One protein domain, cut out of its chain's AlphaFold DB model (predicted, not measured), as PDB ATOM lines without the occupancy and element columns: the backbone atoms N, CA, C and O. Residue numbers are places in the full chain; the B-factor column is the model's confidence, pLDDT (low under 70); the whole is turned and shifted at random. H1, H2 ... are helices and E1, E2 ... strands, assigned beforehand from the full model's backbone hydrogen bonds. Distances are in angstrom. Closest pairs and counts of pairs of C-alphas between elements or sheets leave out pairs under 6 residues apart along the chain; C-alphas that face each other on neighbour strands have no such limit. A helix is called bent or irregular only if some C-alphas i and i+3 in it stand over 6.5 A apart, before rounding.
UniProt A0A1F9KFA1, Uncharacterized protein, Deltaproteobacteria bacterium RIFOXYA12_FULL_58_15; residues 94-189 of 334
ATOM      1  N   PRO A  94       3.929 -13.871  41.465       97.00
ATOM      2  CA  PRO A  94       2.618 -13.968  42.105       97.00
ATOM      3  C   PRO A  94       2.344 -15.325  42.758       97.00
ATOM      4  O   PRO A  94       1.711 -15.334  43.815       97.00
ATOM      5  N   SER A  95       2.854 -16.435  42.204       97.69
ATOM      6  CA  SER A  95       2.611 -17.787  42.733       97.69
ATOM      7  C   SER A  95       3.361 -18.096  44.032       97.69
ATOM      8  O   SER A  95       3.089 -19.110  44.671       97.69
ATOM      9  N   LEU A  96       4.327 -17.263  44.430       98.06
ATOM     10  CA  LEU A  96       5.089 -17.460  45.661       98.06
ATOM     11  C   LEU A  96       4.289 -17.050  46.905       98.06
ATOM     12  O   LEU A  96       3.639 -15.997  46.950       98.06
ATOM     13  N   SER A  97       4.438 -17.840  47.969       98.50
ATOM     14  CA  SER A  97       3.993 -17.474  49.318       98.50
ATOM     15  C   SER A  97       4.725 -16.229  49.842       98.50
ATOM     16  O   SER A  97       5.810 -15.871  49.374       98.50
ATOM     17  N   ALA A  98       4.169 -15.582  50.872       98.31
ATOM     18  CA  ALA A  98       4.801 -14.425  51.512       98.31
ATOM     19  C   ALA A  98       6.214 -14.742  52.047       98.31
ATOM     20  O   ALA A  98       7.136 -13.946  51.873       98.31
ATOM     21  N   ALA A  99       6.411 -15.931  52.626       98.50
ATOM     22  CA  ALA A  99       7.712 -16.370  53.127       98.50
ATOM     23  C   ALA A  99       8.748 -16.535  52.001       98.50
ATOM     24  O   ALA A  99       9.899 -16.119  52.152       98.50
ATOM     25  N   GLN A 100       8.338 -17.086  50.853       98.50
ATOM     26  CA  GLN A 100       9.203 -17.212  49.678       98.50
ATOM     27  C   GLN A 100       9.568 -15.841  49.101       98.50
ATOM     28  O   GLN A 100      10.745 -15.599  48.841       98.50
ATOM     29  N   LYS A 101       8.601 -14.921  48.969       98.50
ATOM     30  CA  LYS A 101       8.855 -13.539  48.522       98.50
ATOM     31  C   LYS A 101       9.858 -12.829  49.433       98.50
ATOM     32  O   LYS A 101      10.846 -12.285  48.949       98.50
ATOM     33  N   ALA A 102       9.675 -12.927  50.751       98.19
ATOM     34  CA  ALA A 102      10.618 -12.377  51.726       98.19
ATOM     35  C   ALA A 102      12.012 -13.022  51.629       98.19
ATOM     36  O   ALA A 102      13.027 -12.346  51.794       98.19
ATOM     37  N   SER A 103      12.086 -14.326  51.342       98.44
ATOM     38  CA  SER A 103      13.363 -15.012  51.124       98.44
ATOM     39  C   SER A 103      14.093 -14.509  49.882       98.44
ATOM     40  O   SER A 103      15.308 -14.335  49.928       98.44
ATOM     41  N   TRP A 104      13.378 -14.263  48.786       98.44
ATOM     42  CA  TRP A 104      13.961 -13.696  47.570       98.44
ATOM     43  C   TRP A 104      14.417 -12.256  47.754       98.44
ATOM     44  O   TRP A 104      15.501 -11.915  47.289       98.44
ATOM     45  N   GLN A 105      13.659 -11.449  48.498       98.19
ATOM     46  CA  GLN A 105      14.093 -10.099  48.845       98.19
ATOM     47  C   GLN A 105      15.431 -10.124  49.597       98.19
ATOM     48  O   GLN A 105      16.368  -9.448  49.194       98.19
ATOM     49  N   ARG A 106      15.578 -10.991  50.610       98.62
ATOM     50  CA  ARG A 106      16.854 -11.143  51.337       98.62
ATOM     51  C   ARG A 106      18.014 -11.584  50.438       98.62
ATOM     52  O   ARG A 106      19.145 -11.154  50.649       98.62
ATOM     53  N   ARG A 107      17.749 -12.454  49.457       98.56
ATOM     54  CA  ARG A 107      18.752 -12.878  48.465       98.56
ATOM     55  C   ARG A 107      19.205 -11.703  47.607       98.56
ATOM     56  O   ARG A 107      20.406 -11.475  47.494       98.56
ATOM     57  N   TYR A 108      18.261 -10.920  47.088       98.12
ATOM     58  CA  TYR A 108      18.575  -9.689  46.369       98.12
ATOM     59  C   TYR A 108      19.378  -8.708  47.234       98.12
ATOM     60  O   TYR A 108      20.422  -8.243  46.788       98.12
ATOM     61  N   ASP A 109      18.964  -8.447  48.477       97.94
ATOM     62  CA  ASP A 109      19.671  -7.514  49.367       97.94
ATOM     63  C   ASP A 109      21.130  -7.959  49.603       97.94
ATOM     64  O   ASP A 109      22.056  -7.142  49.640       97.94
ATOM     65  N   SER A 110      21.353  -9.274  49.724       98.44
ATOM     66  CA  SER A 110      22.687  -9.877  49.832       98.44
ATOM     67  C   SER A 110      23.508  -9.696  48.551       98.44
ATOM     68  O   SER A 110      24.663  -9.269  48.613       98.44
ATOM     69  N   VAL A 111      22.906  -9.964  47.387       98.19
ATOM     70  CA  VAL A 111      23.519  -9.737  46.070       98.19
ATOM     71  C   VAL A 111      23.908  -8.278  45.888       98.19
ATOM     72  O   VAL A 111      25.044  -7.992  45.524       98.19
ATOM     73  N   GLU A 112      23.002  -7.347  46.165       97.44
ATOM     74  CA  GLU A 112      23.249  -5.919  45.993       97.44
ATOM     75  C   GLU A 112      24.405  -5.458  46.891       97.44
ATOM     76  O   GLU A 112      25.334  -4.790  46.428       97.44
ATOM     77  N   LYS A 113      24.412  -5.885  48.162       98.00
ATOM     78  CA  LYS A 113      25.524  -5.625  49.089       98.00
ATOM     79  C   LYS A 113      26.845  -6.167  48.544       98.00
ATOM     80  O   LYS A 113      27.856  -5.467  48.596       98.00
ATOM     81  N   ARG A 114      26.839  -7.390  48.014       98.19
ATOM     82  CA  ARG A 114      28.022  -8.024  47.425       98.19
ATOM     83  C   ARG A 114      28.515  -7.264  46.194       98.19
ATOM     84  O   ARG A 114      29.705  -6.980  46.098       98.19
ATOM     85  N   LEU A 115      27.619  -6.861  45.292       97.88
ATOM     86  CA  LEU A 115      27.951  -6.040  44.123       97.88
ATOM     87  C   LEU A 115      28.577  -4.704  44.541       97.88
ATOM     88  O   LEU A 115      29.612  -4.317  44.004       97.88
ATOM     89  N   MET A 116      28.026  -4.035  45.556       97.50
ATOM     90  CA  MET A 116      28.592  -2.792  46.098       97.50
ATOM     91  C   MET A 116      30.001  -2.961  46.683       97.50
ATOM     92  O   MET A 116      30.748  -1.985  46.752       97.50
ATOM     93  N   GLN A 117      30.377  -4.167  47.112       97.38
ATOM     94  CA  GLN A 117      31.699  -4.468  47.666       97.38
ATOM     95  C   GLN A 117      32.687  -4.908  46.579       97.38
ATOM     96  O   GLN A 117      33.793  -4.376  46.498       97.38
ATOM     97  N   GLU A 118      32.280  -5.851  45.730       97.50
ATOM     98  CA  GLU A 118      33.165  -6.568  44.806       97.50
ATOM     99  C   GLU A 118      33.249  -5.933  43.411       97.50
ATOM    100  O   GLU A 118      34.226  -6.169  42.697       97.50
ATOM    101  N   ALA A 119      32.258  -5.134  42.995       97.75
ATOM    102  CA  ALA A 119      32.236  -4.600  41.637       97.75
ATOM    103  C   ALA A 119      33.400  -3.628  41.360       97.75
ATOM    104  O   ALA A 119      33.806  -2.864  42.245       97.75
ATOM    105  N   PRO A 120      33.919  -3.594  40.119       97.19
ATOM    106  CA  PRO A 120      34.859  -2.577  39.666       97.19
ATOM    107  C   PRO A 120      34.341  -1.162  39.936       97.19
ATOM    108  O   PRO A 120      33.133  -0.923  39.956       97.19
ATOM    109  N   ALA A 121      35.254  -0.204  40.124       96.44
ATOM    110  CA  ALA A 121      34.892   1.157  40.519       96.44
ATOM    111  C   ALA A 121      33.821   1.821  39.624       96.44
ATOM    112  O   ALA A 121      32.905   2.405  40.205       96.44
ATOM    113  N   PRO A 122      33.854   1.699  38.277       94.50
ATOM    114  CA  PRO A 122      32.803   2.255  37.421       94.50
ATOM    115  C   PRO A 122      31.417   1.649  37.686       94.50
ATOM    116  O   PRO A 122      30.472   2.386  37.947       94.50
ATOM    117  N   ILE A 123      31.309   0.316  37.724       97.12
ATOM    118  CA  ILE A 123      30.046  -0.396  37.994       97.12
ATOM    119  C   ILE A 123      29.512  -0.055  39.387       97.12
ATOM    120  O   ILE A 123      28.336   0.263  39.565       97.12
ATOM    121  N   ARG A 124      30.388  -0.058  40.396       97.38
ATOM    122  CA  ARG A 124      30.023   0.309  41.767       97.38
ATOM    123  C   ARG A 124      29.530   1.752  41.864       97.38
ATOM    124  O   ARG A 124      28.638   2.026  42.661       97.38
ATOM    125  N   GLN A 125      30.107   2.673  41.093       95.12
ATOM    126  CA  GLN A 125      29.656   4.063  41.063       95.12
ATOM    127  C   GLN A 125      28.241   4.177  40.475       95.12
ATOM    128  O   GLN A 125      27.395   4.803  41.107       95.12
ATOM    129  N   MET A 126      27.954   3.492  39.362       95.25
ATOM    130  CA  MET A 126      26.605   3.444  38.771       95.25
ATOM    131  C   MET A 126      25.565   2.913  39.769       95.25
ATOM    132  O   MET A 126      24.497   3.498  39.940       95.25
ATOM    133  N   LEU A 127      25.896   1.839  40.495       96.31
ATOM    134  CA  LEU A 127      25.020   1.280  41.529       96.31
ATOM    135  C   LEU A 127      24.773   2.267  42.681       96.31
ATOM    136  O   LEU A 127      23.647   2.385  43.164       96.31
ATOM    137  N   LYS A 128      25.808   2.987  43.134       95.94
ATOM    138  CA  LYS A 128      25.671   4.007  44.189       95.94
ATOM    139  C   LYS A 128      24.759   5.148  43.759       95.94
ATOM    140  O   LYS A 128      23.919   5.570  44.548       95.94
ATOM    141  N   GLU A 129      24.915   5.622  42.529       93.69
ATOM    142  CA  GLU A 129      24.061   6.660  41.952       93.69
ATOM    143  C   GLU A 129      22.613   6.177  41.832       93.69
ATOM    144  O   GLU A 129      21.708   6.901  42.243       93.69
ATOM    145  N   ALA A 130      22.394   4.929  41.388       94.50
ATOM    146  CA  ALA A 130      21.075   4.287  41.387       94.50
ATOM    147  C   ALA A 130      20.447   4.322  42.773       94.50
ATOM    148  O   ALA A 130      19.344   4.828  42.951       94.50
ATOM    149  N   ARG A 131      21.167   3.833  43.778       94.00
ATOM    150  CA  ARG A 131      20.653   3.735  45.144       94.00
ATOM    151  C   ARG A 131      20.389   5.099  45.785       94.00
ATOM    152  O   ARG A 131      19.472   5.220  46.592       94.00
ATOM    153  N   ALA A 132      21.160   6.123  45.424       94.06
ATOM    154  CA  ALA A 132      20.976   7.483  45.928       94.06
ATOM    155  C   ALA A 132      19.642   8.118  45.490       94.06
ATOM    156  O   ALA A 132      19.194   9.068  46.130       94.06
ATOM    157  N   LEU A 133      18.989   7.591  44.446       90.00
ATOM    158  CA  LEU A 133      17.661   8.044  44.024       90.00
ATOM    159  C   LEU A 133      16.509   7.549  44.919       90.00
ATOM    160  O   LEU A 133      15.412   8.106  44.839       90.00
ATOM    161  N   GLY A 134      16.751   6.559  45.784       89.44
ATOM    162  CA  GLY A 134      15.767   6.022  46.727       89.44
ATOM    163  C   GLY A 134      15.128   4.691  46.294       89.44
ATOM    164  O   GLY A 134      15.689   3.962  45.485       89.44
ATOM    165  N   PRO A 135      13.991   4.302  46.897       83.12
ATOM    166  CA  PRO A 135      13.290   3.055  46.561       83.12
ATOM    167  C   PRO A 135      12.300   3.200  45.391       83.12
ATOM    168  O   PRO A 135      12.027   2.230  44.684       83.12
ATOM    169  N   ASP A 136      11.771   4.409  45.171       83.06
ATOM    170  CA  ASP A 136      10.792   4.691  44.109       83.06
ATOM    171  C   ASP A 136      11.455   4.961  42.746       83.06
ATOM    172  O   ASP A 136      10.811   4.875  41.699       83.06
ATOM    173  N   LYS A 137      12.751   5.287  42.767       85.12
ATOM    174  CA  LYS A 137      13.633   5.552  41.624       85.12
ATOM    175  C   LYS A 137      15.001   4.971  41.955       85.12
ATOM    176  O   LYS A 137      15.397   5.081  43.102       85.12
ATOM    177  N   GLY A 138      15.740   4.411  41.002       90.38
ATOM    178  CA  GLY A 138      17.016   3.740  41.288       90.38
ATOM    179  C   GLY A 138      16.975   2.229  41.081       90.38
ATOM    180  O   GLY A 138      16.230   1.756  40.231       90.38
ATOM    181  N   ILE A 139      17.780   1.464  41.824       94.81
ATOM    182  CA  ILE A 139      17.858  -0.002  41.683       94.81
ATOM    183  C   ILE A 139      16.904  -0.724  42.644       94.81
ATOM    184  O   ILE A 139      16.875  -0.424  43.838       94.81
ATOM    185  N   ARG A 140      16.139  -1.700  42.140       95.94
ATOM    186  CA  ARG A 140      15.245  -2.528  42.965       95.94
ATOM    187  C   ARG A 140      15.027  -3.927  42.401       95.94
ATOM    188  O   ARG A 140      15.121  -4.157  41.196       95.94
ATOM    189  N   PHE A 141      14.618  -4.838  43.276       97.19
ATOM    190  CA  PHE A 141      14.107  -6.144  42.882       97.19
ATOM    191  C   PHE A 141      12.639  -6.038  42.465       97.19
ATOM    192  O   PHE A 141      11.764  -5.802  43.297       97.19
ATOM    193  N   ASP A 142      12.369  -6.197  41.170       96.44
ATOM    194  CA  ASP A 142      11.014  -6.165  40.611       96.44
ATOM    195  C   ASP A 142      10.874  -7.255  39.535       96.44
ATOM    196  O   ASP A 142      10.932  -6.995  38.326       96.44
ATOM    197  N   PRO A 143      10.723  -8.517  39.972       95.88
ATOM    198  CA  PRO A 143      10.621  -9.640  39.056       95.88
ATOM    199  C   PRO A 143       9.324  -9.647  38.251       95.88
ATOM    200  O   PRO A 143       9.317 -10.192  37.153       95.88
ATOM    201  N   VAL A 144       8.249  -9.014  38.738       94.94
ATOM    202  CA  VAL A 144       6.988  -8.899  37.986       94.94
ATOM    203  C   VAL A 144       7.205  -8.071  36.729       94.94
ATOM    204  O   VAL A 144       6.788  -8.480  35.644       94.94
ATOM    205  N   ALA A 145       7.870  -6.921  36.861       92.75
ATOM    206  CA  ALA A 145       8.195  -6.090  35.712       92.75
ATOM    207  C   ALA A 145       9.118  -6.836  34.740       92.75
ATOM    208  O   ALA A 145       8.834  -6.883  33.547       92.75
ATOM    209  N   CYS A 146      10.167  -7.484  35.246       93.56
ATOM    210  CA  CYS A 146      11.119  -8.217  34.411       93.56
ATOM    211  C   CYS A 146      10.463  -9.396  33.664       93.56
ATOM    212  O   CYS A 146      10.644  -9.524  32.456       93.56
ATOM    213  N   GLU A 147       9.627 -10.205  34.326       92.38
ATOM    214  CA  GLU A 147       8.866 -11.291  33.684       92.38
ATOM    215  C   GLU A 147       7.927 -10.772  32.593       92.38
ATOM    216  O   GLU A 147       7.849 -11.363  31.513       92.38
ATOM    217  N   LYS A 148       7.238  -9.654  32.859       90.25
ATOM    218  CA  LYS A 148       6.311  -9.046  31.900       90.25
ATOM    219  C   LYS A 148       7.000  -8.711  30.582       90.25
ATOM    220  O   LYS A 148       6.368  -8.886  29.548       90.25
ATOM    221  N   TYR A 149       8.257  -8.262  30.645       87.56
ATOM    222  CA  TYR A 149       9.073  -7.887  29.488       87.56
ATOM    223  C   TYR A 149      10.016  -8.990  28.994       87.56
ATOM    224  O   TYR A 149      10.737  -8.763  28.026       87.56
ATOM    225  N   ILE A 150      10.001 -10.179  29.611       88.56
ATOM    226  CA  ILE A 150      10.954 -11.271  29.327       88.56
ATOM    227  C   ILE A 150      12.405 -10.783  29.453       88.56
ATOM    228  O   ILE A 150      13.282 -11.125  28.665       88.56
ATOM    229  N   ALA A 151      12.643  -9.932  30.440       88.94
ATOM    230  CA  ALA A 151      13.897  -9.235  30.606       88.94
ATOM    231  C   ALA A 151      14.659  -9.768  31.818       88.94
ATOM    232  O   ALA A 151      14.079 -10.169  32.830       88.94
ATOM    233  N   TYR A 152      15.981  -9.754  31.706       90.38
ATOM    234  CA  TYR A 152      16.885 -10.084  32.800       90.38
ATOM    235  C   TYR A 152      16.914  -8.961  33.849       90.38
ATOM    236  O   TYR A 152      16.771  -9.199  35.054       90.38
ATOM    237  N   ALA A 153      17.015  -7.730  33.354       93.88
ATOM    238  CA  ALA A 153      16.785  -6.482  34.053       93.88
ATOM    239  C   ALA A 153      16.241  -5.451  33.048       93.88
ATOM    240  O   ALA A 153      16.300  -5.687  31.846       93.88
ATOM    241  N   ILE A 154      15.663  -4.353  33.535       92.38
ATOM    242  CA  ILE A 154      15.155  -3.257  32.699       92.38
ATOM    243  C   ILE A 154      15.396  -1.915  33.375       92.38
ATOM    244  O   ILE A 154      15.215  -1.785  34.589       92.38
ATOM    245  N   CYS A 155      15.696  -0.888  32.591       91.75
ATOM    246  CA  CYS A 155      15.671   0.497  33.030       91.75
ATOM    247  C   CYS A 155      14.492   1.255  32.405       91.75
ATOM    248  O   CYS A 155      14.397   1.432  31.192       91.75
ATOM    249  N   GLY A 156      13.588   1.755  33.248       86.06
ATOM    250  CA  GLY A 156      12.445   2.558  32.816       86.06
ATOM    251  C   GLY A 156      12.064   3.600  33.858       86.06
ATOM    252  O   GLY A 156      12.060   3.316  35.051       86.06
ATOM    253  N   ASN A 157      11.743   4.822  33.416       82.44
ATOM    254  CA  ASN A 157      11.341   5.940  34.286       82.44
ATOM    255  C   ASN A 157      12.331   6.251  35.430       82.44
ATOM    256  O   ASN A 157      11.931   6.718  36.496       82.44
ATOM    257  N   GLY A 158      13.630   6.019  35.201       83.62
ATOM    258  CA  GLY A 158      14.680   6.212  36.207       83.62
ATOM    259  C   GLY A 158      14.793   5.076  37.225       83.62
ATOM    260  O   GLY A 158      15.443   5.255  38.253       83.62
ATOM    261  N   THR A 159      14.170   3.927  36.958       92.06
ATOM    262  CA  THR A 159      14.220   2.743  37.815       92.06
ATOM    263  C   THR A 159      14.839   1.567  37.071       92.06
ATOM    264  O   THR A 159      14.303   1.105  36.066       92.06
ATOM    265  N   PHE A 160      15.937   1.057  37.617       95.06
ATOM    266  CA  PHE A 160      16.589  -0.186  37.240       95.06
ATOM    267  C   PHE A 160      15.993  -1.346  38.032       95.06
ATOM    268  O   PHE A 160      16.282  -1.563  39.210       95.06
ATOM    269  N   SER A 161      15.093  -2.064  37.381       96.00
ATOM    270  CA  SER A 161      14.409  -3.221  37.941       96.00
ATOM    271  C   SER A 161      15.159  -4.486  37.551       96.00
ATOM    272  O   SER A 161      15.414  -4.700  36.370       96.00
ATOM    273  N   VAL A 162      15.495  -5.328  38.529       96.81
ATOM    274  CA  VAL A 162      16.161  -6.615  38.278       96.81
ATOM    275  C   VAL A 162      15.239  -7.794  38.581       96.81
ATOM    276  O   VAL A 162      14.429  -7.747  39.514       96.81
ATOM    277  N   GLY A 163      15.360  -8.850  37.774       96.81
ATOM    278  CA  GLY A 163      14.528 -10.045  37.857       96.81
ATOM    279  C   GLY A 163      15.161 -11.195  38.640       96.81
ATOM    280  O   GLY A 163      16.247 -11.089  39.210       96.81
ATOM    281  N   LYS A 164      14.472 -12.341  38.635       96.12
ATOM    282  CA  LYS A 164      14.937 -13.595  39.254       96.12
ATOM    283  C   LYS A 164      16.323 -14.006  38.758       96.12
ATOM    284  O   LYS A 164      17.222 -14.222  39.565       96.12
ATOM    285  N   SER A 165      16.472 -14.102  37.438       95.38
ATOM    286  CA  SER A 165      17.694 -14.596  36.803       95.38
ATOM    287  C   SER A 165      18.893 -13.711  37.129       95.38
ATOM    288  O   SER A 165      19.978 -14.233  37.347       95.38
ATOM    289  N   PHE A 166      18.683 -12.395  37.278       96.56
ATOM    290  CA  PHE A 166      19.725 -11.470  37.722       96.56
ATOM    291  C   PHE A 166      20.283 -11.836  39.092       96.56
ATOM    292  O   PHE A 166      21.499 -11.889  39.278       96.56
ATOM    293  N   VAL A 167      19.400 -12.100  40.057       97.69
ATOM    294  CA  VAL A 167      19.809 -12.493  41.410       97.69
ATOM    295  C   VAL A 167      20.567 -13.819  41.365       97.69
ATOM    296  O   VAL A 167      21.643 -13.915  41.946       97.69
ATOM    297  N   GLU A 168      20.052 -14.813  40.639       97.19
ATOM    298  CA  GLU A 168      20.677 -16.141  40.536       97.19
ATOM    299  C   GLU A 168      22.078 -16.084  39.905       97.19
ATOM    300  O   GLU A 168      23.023 -16.677  40.433       97.19
ATOM    301  N   ASP A 169      22.249 -15.335  38.815       95.81
ATOM    302  CA  ASP A 169      23.553 -15.191  38.162       95.81
ATOM    303  C   ASP A 169      24.538 -14.375  39.002       95.81
ATOM    304  O   ASP A 169      25.720 -14.724  39.064       95.81
ATOM    305  N   ALA A 170      24.072 -13.333  39.698       96.50
ATOM    306  CA  ALA A 170      24.919 -12.542  40.585       96.50
ATOM    307  C   ALA A 170      25.372 -13.323  41.831       96.50
ATOM    308  O   ALA A 170      26.504 -13.147  42.290       96.50
ATOM    309  N   GLU A 171      24.522 -14.200  42.377       97.50
ATOM    310  CA  GLU A 171      24.900 -15.122  43.454       97.50
ATOM    311  C   GLU A 171      25.997 -16.081  42.995       97.50
ATOM    312  O   GLU A 171      27.007 -16.241  43.689       97.50
ATOM    313  N   ALA A 172      25.826 -16.676  41.809       96.12
ATOM    314  CA  ALA A 172      26.793 -17.601  41.233       96.12
ATOM    315  C   ALA A 172      28.132 -16.910  40.937       96.12
ATOM    316  O   ALA A 172      29.195 -17.410  41.306       96.12
ATOM    317  N   ASN A 173      28.095 -15.754  40.275       95.19
ATOM    318  CA  ASN A 173      29.265 -14.932  40.004       95.19
ATOM    319  C   ASN A 173      28.841 -13.481  39.712       95.19
ATOM    320  O   ASN A 173      28.296 -13.223  38.637       95.19
ATOM    321  N   PRO A 174      29.188 -12.502  40.570       95.69
ATOM    322  CA  PRO A 174      28.753 -11.118  40.398       95.69
ATOM    323  C   PRO A 174      29.214 -10.508  39.072       95.69
ATOM    324  O   PRO A 174      28.545  -9.628  38.544       95.69
ATOM    325  N   LYS A 175      30.308 -10.997  38.477       95.44
ATOM    326  CA  LYS A 175      30.781 -10.488  37.183       95.44
ATOM    327  C   LYS A 175      29.814 -10.765  36.030       95.44
ATOM    328  O   LYS A 175      29.847 -10.037  35.045       95.44
ATOM    329  N   ARG A 176      28.944 -11.776  36.146       94.12
ATOM    330  CA  ARG A 176      27.952 -12.121  35.111       94.12
ATOM    331  C   ARG A 176      26.921 -11.027  34.878       94.12
ATOM    332  O   ARG A 176      26.297 -11.011  33.828       94.12
ATOM    333  N   VAL A 177      26.750 -10.119  35.839       95.44
ATOM    334  CA  VAL A 177      25.713  -9.083  35.766       95.44
ATOM    335  C   VAL A 177      26.281  -7.700  35.457       95.44
ATOM    336  O   VAL A 177      25.521  -6.748  35.321       95.44
ATOM    337  N   TYR A 178      27.607  -7.566  35.338       96.06
ATOM    338  CA  TYR A 178      28.246  -6.268  35.110       96.06
ATOM    339  C   TYR A 178      27.910  -5.679  33.743       96.06
ATOM    340  O   TYR A 178      27.685  -4.475  33.681       96.06
ATOM    341  N   SER A 179      27.829  -6.501  32.688       95.06
ATOM    342  CA  SER A 179      27.420  -6.020  31.361       95.06
ATOM    343  C   SER A 179      26.009  -5.442  31.413       95.06
ATOM    344  O   SER A 179      25.831  -4.279  31.097       95.06
ATOM    345  N   ASN A 180      25.056  -6.165  32.007       95.06
ATOM    346  CA  ASN A 180      23.687  -5.678  32.182       95.06
ATOM    347  C   ASN A 180      23.604  -4.404  33.041       95.06
ATOM    348  O   ASN A 180      22.850  -3.496  32.714       95.06
ATOM    349  N   ILE A 181      24.388  -4.285  34.119       96.38
ATOM    350  CA  ILE A 181      24.443  -3.029  34.889       96.38
ATOM    351  C   ILE A 181      24.970  -1.882  34.013       96.38
ATOM    352  O   ILE A 181      24.431  -0.776  34.059       96.38
ATOM    353  N   ALA A 182      26.014  -2.125  33.223       96.25
ATOM    354  CA  ALA A 182      26.576  -1.126  32.324       96.25
ATOM    355  C   ALA A 182      25.627  -0.770  31.167       96.25
ATOM    356  O   ALA A 182      25.549   0.402  30.818       96.25
ATOM    357  N   HIS A 183      24.877  -1.734  30.632       95.75
ATOM    358  CA  HIS A 183      23.856  -1.540  29.599       95.75
ATOM    359  C   HIS A 183      22.701  -0.688  30.125       95.75
ATOM    360  O   HIS A 183      22.362   0.358  29.578       95.75
ATOM    361  N   GLU A 184      22.133  -1.085  31.258       95.06
ATOM    362  CA  GLU A 184      20.917  -0.474  31.788       95.06
ATOM    363  C   GLU A 184      21.202   0.870  32.470       95.06
ATOM    364  O   GLU A 184      20.534   1.870  32.194       95.06
ATOM    365  N   LEU A 185      22.225   0.931  33.334       94.75
ATOM    366  CA  LEU A 185      22.586   2.164  34.039       94.75
ATOM    367  C   LEU A 185      23.526   3.037  33.216       94.75
ATOM    368  O   LEU A 185      23.217   4.196  32.962       94.75
ATOM    369  N   GLY A 186      24.660   2.484  32.785       93.12
ATOM    370  CA  GLY A 186      25.663   3.224  32.013       93.12
ATOM    371  C   GLY A 186      25.206   3.573  30.594       93.12
ATOM    372  O   GLY A 186      25.689   4.546  30.018       93.12
ATOM    373  N   GLY A 187      24.271   2.800  30.045       94.38
ATOM    374  CA  GLY A 187      23.655   2.994  28.745       94.38
ATOM    375  C   GLY A 187      22.342   3.743  28.855       94.38
ATOM    376  O   GLY A 187      22.339   4.969  28.839       94.38
ATOM    377  N   HIS A 188      21.224   3.023  28.964       93.94
ATOM    378  CA  HIS A 188      19.875   3.598  28.886       93.94
ATOM    379  C   HIS A 188      19.630   4.748  29.865       93.94
ATOM    380  O   HIS A 188      19.136   5.804  29.463       93.94
ATOM    381  N   TRP A 189      19.977   4.576  31.143       92.00
ATOM    382  CA  TRP A 189      19.727   5.614  32.139       92.00
ATOM    383  C   TRP A 189      20.608   6.848  31.920       92.00
ATOM    384  O   TRP A 189      20.092   7.962  31.781       92.00
TER     385      TRP A 189
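AT A GLANCE: This is residues 94 to 189 of the 334 residues of an uncharacterized protein of Deltaproteobacteria bacterium RIFOXYA12_FULL_58_15 (UniProt A0A1F9KFA1). A small sheet of three short strands has H5 packed over E3 and E2 along the strands, while the long helix H1 passes the E1 edge and its residues 98 to 103, together with residue 97 before it, stick out at one end. H4 packs on both H1 and H5, H2 packs on H1, H5 and the start of E1, and H3 sits at the other end of the strands, beside E3 and E2. The printed part has 96 residues, with five named helices and three named strands in the order H1 H2 E1 H3 E2 E3 H4 H5, mostly helix; the mixed sheet runs E1 E3 E2. The whole is compact, with a radius of gyration of the C-alphas of 12.5 A and spans of 37 by 27 by 23 A.

IN THESE COORDINATES: The sheet holds E1, residues 138 to 141, E3, residues 159 to 162, and E2, residues 153 to 156. H5, residues 174 to 189, is 20.7 A long and ends at C-alpha 189 (19.727, 5.614, 32.139). H1, residues 98 to 118, is 30.2 A long and begins at C-alpha 98 (4.801, -14.425, 51.512). H2, residues 121 to 132, measures 16.2 A, H4, residues 164 to 172, 12.7 A, and H3, residues 143 to 149, 9.8 A.

HOW THE PARTS SIT: E1 and E3 are parallel at 27 degrees, with N 160 and O 138 2.7 A apart, within hydrogen-bond range. E3 and E2 are antiparallel at 165 degrees, a hairpin, with N 161 and O 154 at 2.8 A. H1 and H5 are on one face of the sheet, an arrangement in two layers, helices on one side of strands. H5 lies over E3 and E2 at a height over the sheet of 9.5 A, along the strands, at 16 degrees to E2 on the local plane. Its closest C-alphas to E2 are those of Glu 184 and Cys 155, 5.5 A. H5 is irregular, with C-alphas 176 and 179 7.2 A apart, and has a kink of 25 degrees near residue 181. H1 touches H4 at a steep tilt of 49 degrees, the same way; the closest C-alphas, of Tyr 108 and Val 167, are 5.8 A apart. H1 and H2 form a helical hairpin and touch at Met 116 and Arg 124, their closest C-alphas, 5.5 A. H2 touches H5, closest at the C-alphas of Met 126 and Leu 185, 6.3 A. H2, H3 and H4 only graze the sheet; H1 and H3 are apart. In H1, H2, H3 and H4 every O i to N i+4 pair is within hydrogen-bond range, in H5 8 of 12.

THE WHOLE: The C-alphas farthest apart, of Ser 95 and Ala 121, are 37.5 A apart. The printed part has no cut, its links between named elements are tight, and no printed residue is under 70 in pLDDT.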